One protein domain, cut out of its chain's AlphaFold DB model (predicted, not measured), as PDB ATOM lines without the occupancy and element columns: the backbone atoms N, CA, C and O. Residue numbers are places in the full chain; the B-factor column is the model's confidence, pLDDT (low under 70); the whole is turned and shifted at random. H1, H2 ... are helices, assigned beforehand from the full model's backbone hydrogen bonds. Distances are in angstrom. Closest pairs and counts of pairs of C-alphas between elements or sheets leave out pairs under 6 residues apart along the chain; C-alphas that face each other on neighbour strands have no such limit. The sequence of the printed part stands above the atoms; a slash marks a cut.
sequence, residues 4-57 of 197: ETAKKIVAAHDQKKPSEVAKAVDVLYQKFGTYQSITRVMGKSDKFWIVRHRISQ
ATOM      1  N   GLU A   4      69.048-142.879  40.481       96.25
ATOM      2  CA  GLU A   4      67.613-143.125  40.302       96.25
ATOM      3  C   GLU A   4      66.975-143.638  41.596       96.25
ATOM      4  O   GLU A   4      65.891-143.200  41.986       96.25
ATOM      5  N   THR A   5      67.691-144.485  42.332       96.75
ATOM      6  CA  THR A   5      67.319-144.907  43.682       96.75
ATOM      7  C   THR A   5      67.275-143.712  44.638       96.75
ATOM      8  O   THR A   5      66.294-143.551  45.366       96.75
ATOM      9  N   ALA A   6      68.278-142.827  44.607       96.31
ATOM     10  CA  ALA A   6      68.298-141.624  45.441       96.31
ATOM     11  C   ALA A   6      67.106-140.694  45.148       96.31
ATOM     12  O   ALA A   6      66.430-140.234  46.070       96.31
ATOM     13  N   LYS A   7      66.781-140.477  43.867       96.56
ATOM     14  CA  LYS A   7      65.607-139.693  43.456       96.56
ATOM     15  C   LYS A   7      64.305-140.289  43.992       96.56
ATOM     16  O   LYS A   7      63.487-139.549  44.536       96.56
ATOM     17  N   LYS A   8      64.123-141.611  43.888       96.81
ATOM     18  CA  LYS A   8      62.936-142.313  44.411       96.81
ATOM     19  C   LYS A   8      62.797-142.161  45.926       96.81
ATOM     20  O   LYS A   8      61.701-141.887  46.408       96.81
ATOM     21  N   ILE A   9      63.898-142.296  46.669       97.06
ATOM     22  CA  ILE A   9      63.905-142.105  48.128       97.06
ATOM     23  C   ILE A   9      63.488-140.675  48.489       97.06
ATOM     24  O   ILE A   9      62.641-140.488  49.357       97.06
ATOM     25  N   VAL A  10      64.034-139.666  47.805       96.06
ATOM     26  CA  VAL A  10      63.691-138.259  48.060       96.06
ATOM     27  C   VAL A  10      62.245-137.934  47.676       96.06
ATOM     28  O   VAL A  10      61.576-137.193  48.396       96.06
ATOM     29  N   ALA A  11      61.738-138.487  46.575       94.50
ATOM     30  CA  ALA A  11      60.342-138.306  46.182       94.50
ATOM     31  C   ALA A  11      59.386-138.842  47.264       94.50
ATOM     32  O   ALA A  11      58.429-138.165  47.633       94.50
ATOM     33  N   ALA A  12      59.708-140.000  47.843       95.75
ATOM     34  CA  ALA A  12      58.944-140.645  48.911       95.75
ATOM     35  C   ALA A  12      59.412-140.261  50.330       95.75
ATOM     36  O   ALA A  12      59.225-141.040  51.261       95.75
ATOM     37  N   HIS A  13      60.032-139.089  50.515       93.81
ATOM     38  CA  HIS A  13      60.689-138.718  51.778       93.81
ATOM     39  C   HIS A  13      59.822-138.837  53.043       93.81
ATOM     40  O   HIS A  13      60.364-139.177  54.089       93.81
ATOM     41  N   ASP A  14      58.509-138.601  52.964       92.31
ATOM     42  CA  ASP A  14      57.593-138.704  54.114       92.31
ATOM     43  C   ASP A  14      57.376-140.156  54.584       92.31
ATOM     44  O   ASP A  14      56.877-140.392  55.678       92.31
ATOM     45  N   GLN A  15      57.757-141.138  53.762       94.62
ATOM     46  CA  GLN A  15      57.603-142.577  54.015       94.62
ATOM     47  C   GLN A  15      58.946-143.274  54.283       94.62
ATOM     48  O   GLN A  15      59.013-144.504  54.345       94.62
ATOM     49  N   LYS A  16      60.041-142.514  54.355       95.50
ATOM     50  CA  LYS A  16      61.406-143.034  54.470       95.50
ATOM     51  C   LYS A  16      62.050-142.578  55.762       95.50
ATOM     52  O   LYS A  16      61.690-141.542  56.317       95.50
ATOM     53  N   LYS A  17      63.035-143.350  56.229       94.81
ATOM     54  CA  LYS A  17      63.791-142.959  57.417       94.81
ATOM     55  C   LYS A  17      64.554-141.658  57.142       94.81
ATOM     56  O   LYS A  17      65.111-141.507  56.047       94.81
ATOM     57  N   PRO A  18      64.626-140.727  58.106       95.19
ATOM     58  CA  PRO A  18      65.416-139.510  57.976       95.19
ATOM     59  C   PRO A  18      66.837-139.729  57.442       95.19
ATOM     60  O   PRO A  18      67.260-138.999  56.542       95.19
ATOM     61  N   SER A  19      67.554-140.740  57.944       93.50
ATOM     62  CA  SER A  19      68.925-141.046  57.519       93.50
ATOM     63  C   SER A  19      69.001-141.562  56.077       93.50
ATOM     64  O   SER A  19      69.930-141.214  55.347       93.50
ATOM     65  N   GLU A  20      68.006-142.329  55.618       96.00
ATOM     66  CA  GLU A  20      67.917-142.803  54.233       96.00
ATOM     67  C   GLU A  20      67.716-141.634  53.273       96.00
ATOM     68  O   GLU A  20      68.391-141.547  52.244       96.00
ATOM     69  N   VAL A  21      66.825-140.704  53.631       97.06
ATOM     70  CA  VAL A  21      66.603-139.481  52.855       97.06
ATOM     71  C   VAL A  21      67.861-138.617  52.858       97.06
ATOM     72  O   VAL A  21      68.260-138.132  51.803       97.06
ATOM     73  N   ALA A  22      68.519-138.444  54.007       96.25
ATOM     74  CA  ALA A  22      69.772-137.699  54.112       96.25
ATOM     75  C   ALA A  22      70.861-138.295  53.204       96.25
ATOM     76  O   ALA A  22      71.476-137.576  52.417       96.25
ATOM     77  N   LYS A  23      71.033-139.622  53.228       96.69
ATOM     78  CA  LYS A  23      71.976-140.343  52.364       96.69
ATOM     79  C   LYS A  23      71.635-140.204  50.880       96.69
ATOM     80  O   LYS A  23      72.530-140.053  50.055       96.69
ATOM     81  N   ALA A  24      70.355-140.239  50.520       97.38
ATOM     82  CA  ALA A  24      69.934-139.996  49.144       97.38
ATOM     83  C   ALA A  24      70.251-138.558  48.699       97.38
ATOM     84  O   ALA A  24      70.714-138.345  47.581       97.38
ATOM     85  N   VAL A  25      70.059-137.570  49.578       97.19
ATOM     86  CA  VAL A  25      70.423-136.173  49.305       97.19
ATOM     87  C   VAL A  25      71.933-136.008  49.111       97.19
ATOM     88  O   VAL A  25      72.328-135.281  48.204       97.19
ATOM     89  N   ASP A  26      72.768-136.698  49.889       97.44
ATOM     90  CA  ASP A  26      74.229-136.708  49.711       97.44
ATOM     91  C   ASP A  26      74.640-137.207  48.317       97.44
ATOM     92  O   ASP A  26      75.376-136.528  47.602       97.44
ATOM     93  N   VAL A  27      74.058-138.322  47.864       97.25
ATOM     94  CA  VAL A  27      74.283-138.858  46.508       97.25
ATOM     95  C   VAL A  27      73.886-137.845  45.428       97.25
ATOM     96  O   VAL A  27      74.602-137.660  44.441       97.25
ATOM     97  N   LEU A  28      72.751-137.158  45.600       96.62
ATOM     98  CA  LEU A  28      72.327-136.113  44.666       96.62
ATOM     99  C   LEU A  28      73.283-134.914  44.699       96.62
ATOM    100  O   LEU A  28      73.628-134.383  43.645       96.62
ATOM    101  N   TYR A  29      73.748-134.500  45.878       96.31
ATOM    102  CA  TYR A  29      74.684-133.389  46.008       96.31
ATOM    103  C   TYR A  29      76.020-133.695  45.324       96.31
ATOM    104  O   TYR A  29      76.490-132.883  44.529       96.31
ATOM    105  N   GLN A  30      76.566-134.897  45.515       95.69
ATOM    106  CA  GLN A  30      77.771-135.365  44.820       95.69
ATOM    107  C   GLN A  30      77.600-135.374  43.294       95.69
ATOM    108  O   GLN A  30      78.541-135.076  42.561       95.69
ATOM    109  N   LYS A  31      76.395-135.680  42.793       95.50
ATOM    110  CA  LYS A  31      76.110-135.686  41.351       95.50
ATOM    111  C   LYS A  31      75.947-134.288  40.753       95.50
ATOM    112  O   LYS A  31      76.416-134.043  39.643       95.50
ATOM    113  N   PHE A  32      75.209-133.410  41.424       94.06
ATOM    114  CA  PHE A  32      74.770-132.125  40.867       94.06
ATOM    115  C   PHE A  32      75.622-130.930  41.326       94.06
ATOM    116  O   PHE A  32      75.492-129.840  40.764       94.06
ATOM    117  N   GLY A  33      76.466-131.107  42.345       92.50
ATOM    118  CA  GLY A  33      77.443-130.140  42.860       92.50
ATOM    119  C   GLY A  33      76.862-128.976  43.669       92.50
ATOM    120  O   GLY A  33      77.519-128.456  44.568       92.50
ATOM    121  N   THR A  34      75.628-128.550  43.389       93.88
ATOM    122  CA  THR A  34      74.978-127.438  44.099       93.88
ATOM    123  C   THR A  34      73.521-127.745  44.427       93.88
ATOM    124  O   THR A  34      72.836-128.438  43.674       93.88
ATOM    125  N   TYR A  35      73.012-127.180  45.524       94.44
ATOM    126  CA  TYR A  35      71.600-127.329  45.896       94.44
ATOM    127  C   TYR A  35      70.660-126.735  44.844       94.44
ATOM    128  O   TYR A  35      69.641-127.338  44.536       94.44
ATOM    129  N   GLN A  36      71.043-125.618  44.218       93.81
ATOM    130  CA  GLN A  36      70.277-124.989  43.140       93.81
ATOM    131  C   GLN A  36      70.134-125.921  41.929       93.81
ATOM    132  O   GLN A  36      69.049-126.027  41.357       93.81
ATOM    133  N   SER A  37      71.206-126.632  41.561       93.56
ATOM    134  CA  SER A  37      71.168-127.642  40.498       93.56
ATOM    135  C   SER A  37      70.215-128.791  40.839       93.56
ATOM    136  O   SER A  37      69.450-129.215  39.978       93.56
ATOM    137  N   ILE A  38      70.210-129.266  42.091       93.88
ATOM    138  CA  ILE A  38      69.286-130.320  42.542       93.88
ATOM    139  C   ILE A  38      67.838-129.810  42.514       93.88
ATOM    140  O   ILE A  38      66.968-130.478  41.955       93.88
ATOM    141  N   THR A  39      67.584-128.613  43.055       94.19
ATOM    142  CA  THR A  39      66.265-127.956  43.081       94.19
ATOM    143  C   THR A  39      65.657-127.849  41.683       94.19
ATOM    144  O   THR A  39      64.482-128.163  41.505       94.19
ATOM    145  N   ARG A  40      66.455-127.474  40.672       92.56
ATOM    146  CA  ARG A  40      66.001-127.385  39.271       92.56
ATOM    147  C   ARG A  40      65.499-128.716  38.706       92.56
ATOM    148  O   ARG A  40      64.644-128.702  37.830       92.56
ATOM    149  N   VAL A  41      66.027-129.843  39.180       90.56
ATOM    150  CA  VAL A  41      65.694-131.182  38.666       90.56
ATOM    151  C   VAL A  41      64.583-131.847  39.478       90.56
ATOM    152  O   VAL A  41      63.729-132.520  38.913       90.56
ATOM    153  N   MET A  42      64.604-131.686  40.799       92.25
ATOM    154  CA  MET A  42      63.787-132.481  41.723       92.25
ATOM    155  C   MET A  42      62.624-131.703  42.358       92.25
ATOM    156  O   MET A  42      61.794-132.304  43.041       92.25
ATOM    157  N   GLY A  43      62.564-130.377  42.183       87.75
ATOM    158  CA  GLY A  43      61.732-129.511  43.030       87.75
ATOM    159  C   GLY A  43      62.208-129.546  44.491       87.75
ATOM    160  O   GLY A  43      63.203-130.184  44.774       87.75
ATOM    161  N   LYS A  44      61.507-128.915  45.444       92.69
ATOM    162  CA  LYS A  44      61.918-128.685  46.862       92.69
ATOM    163  C   LYS A  44      62.779-127.436  47.077       92.69
ATOM    164  O   LYS A  44      63.406-126.913  46.168       92.69
ATOM    165  N   SER A  45      62.756-126.931  48.309       92.88
ATOM    166  CA  SER A  45      63.475-125.719  48.704       92.88
ATOM    167  C   SER A  45      64.946-125.994  49.011       92.88
ATOM    168  O   SER A  45      65.299-127.064  49.500       92.88
ATOM    169  N   ASP A  46      65.802-124.985  48.858       89.19
ATOM    170  CA  ASP A  46      67.219-125.095  49.231       89.19
ATOM    171  C   ASP A  46      67.406-125.501  50.700       89.19
ATOM    172  O   ASP A  46      68.278-126.311  51.020       89.19
ATOM    173  N   LYS A  47      66.527-125.029  51.599       92.38
ATOM    174  CA  LYS A  47      66.521-125.439  53.013       92.38
ATOM    175  C   LYS A  47      66.335-126.953  53.164       92.38
ATOM    176  O   LYS A  47      66.998-127.551  54.006       92.38
ATOM    177  N   PHE A  48      65.469-127.577  52.363       95.25
ATOM    178  CA  PHE A  48      65.256-129.025  52.396       95.25
ATOM    179  C   PHE A  48      66.561-129.785  52.128       95.25
ATOM    180  O   PHE A  48      66.896-130.697  52.889       95.25
ATOM    181  N   TRP A  49      67.294-129.371  51.091       96.38
ATOM    182  CA  TRP A  49      68.550-129.989  50.672       96.38
ATOM    183  C   TRP A  49      69.681-129.741  51.657       96.38
ATOM    184  O   TRP A  49      70.324-130.692  52.090       96.38
ATOM    185  N   ILE A  50      69.884-128.483  52.058       95.56
ATOM    186  CA  ILE A  50      70.959-128.087  52.978       95.56
ATOM    187  C   ILE A  50      70.851-128.857  54.291       95.56
ATOM    188  O   ILE A  50      71.844-129.401  54.769       95.56
ATOM    189  N   VAL A  51      69.649-128.914  54.872       96.00
ATOM    190  CA  VAL A  51      69.425-129.597  56.151       96.00
ATOM    191  C   VAL A  51      69.779-131.078  56.035       96.00
ATOM    192  O   VAL A  51      70.548-131.588  56.844       96.00
ATOM    193  N   ARG A  52      69.262-131.765  55.013       96.75
ATOM    194  CA  ARG A  52      69.432-133.216  54.850       96.75
ATOM    195  C   ARG A  52      70.849-133.606  54.444       96.75
ATOM    196  O   ARG A  52      71.370-134.570  54.986       96.75
ATOM    197  N   HIS A  53      71.487-132.829  53.572       97.12
ATOM    198  CA  HIS A  53      72.891-133.032  53.222       97.12
ATOM    199  C   HIS A  53      73.807-132.833  54.432       97.12
ATOM    200  O   HIS A  53      74.767-133.564  54.609       97.12
ATOM    201  N   ARG A  54      73.526-131.866  55.312       96.75
ATOM    202  CA  ARG A  54      74.320-131.714  56.537       96.75
ATOM    203  C   ARG A  54      74.077-132.845  57.529       96.75
ATOM    204  O   ARG A  54      75.028-133.314  58.143       96.75
ATOM    205  N   ILE A  55      72.828-133.291  57.667       97.50
ATOM    206  CA  ILE A  55      72.482-134.427  58.529       97.50
ATOM    207  C   ILE A  55      73.202-135.697  58.067       97.50
ATOM    208  O   ILE A  55      73.686-136.429  58.920       97.50
ATOM    209  N   SER A  56      73.356-135.939  56.759       96.44
ATOM    210  CA  SER A  56      74.048-137.140  56.260       96.44
ATOM    211  C   SER A  56      75.518-137.228  56.671       96.44
ATOM    212  O   SER A  56      76.085-138.312  56.607       96.44
ATOM    213  N   GLN A  57      76.120-136.113  57.097       95.81
ATOM    214  CA  GLN A  57      77.501-136.048  57.583       95.81
ATOM    215  C   GLN A  57      77.610-136.261  59.103       95.81
ATOM    216  O   GLN A  57      78.692-136.104  59.670       95.81
TER     217      GLN A  57
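Overview. This is residues 4 to 57 of the 197 residues of an uncharacterized protein of Candidatus Poribacteria bacterium (UniProt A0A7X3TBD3). One long helix, H2, is crossed by two shorter helices, H1 and H4, which pack on different sides of it, while H3 makes a corner with its last residues. The four make a small, rounded body of crossed helices. The printed part has 54 residues with four named helices, in the order H1, H2, H3, H4, and no named strand; the class is all helix. It is compact, with a radius of gyration of the C-alphas of 9.6 A, and spans 24 by 21 by 18 A.

Arrangement. H1, residues 4 to 11, touches H2, residues 18 to 32, at a steep tilt of 55 degrees, opposite ways; their closest C-alphas, those of Ala 6 and Ala 24, are 4.4 A apart. H2 is the hub, touching three helices. With residues 28 to 32 alone it touches H3, residues 35 to 42, only at the corner, about perpendicular at 78 degrees, the closest C-alphas being those of Phe 32 and Ile 38, 6.0 A apart. H4, residues 46 to 55, touches H2 at a steep tilt of 68 degrees, only just short of perpendicular, opposite ways; the closest C-alphas, those of Ala 22 and Arg 52, are 4.6 A apart. H1 and H4 are apart. Every O i to N i+4 pair is within hydrogen-bond range in H1, H2 and H4; in H3 it is 3 of 4.

Along the chain. H1 begins at C-alpha 4, (67.613, -143.125, 40.302), and is 10.5 A long. H2 is 20.9 A, H3 10.2 A and H4 14.2 A long, ending at C-alpha 55, (72.482, -134.427, 58.529).

Size, cuts and confidence. The C-alphas farthest apart, of Gln 15 and Gly 33, are 25.9 A apart. The printed part has no cut and no long link, and no printed residue is under 70 in pLDDT.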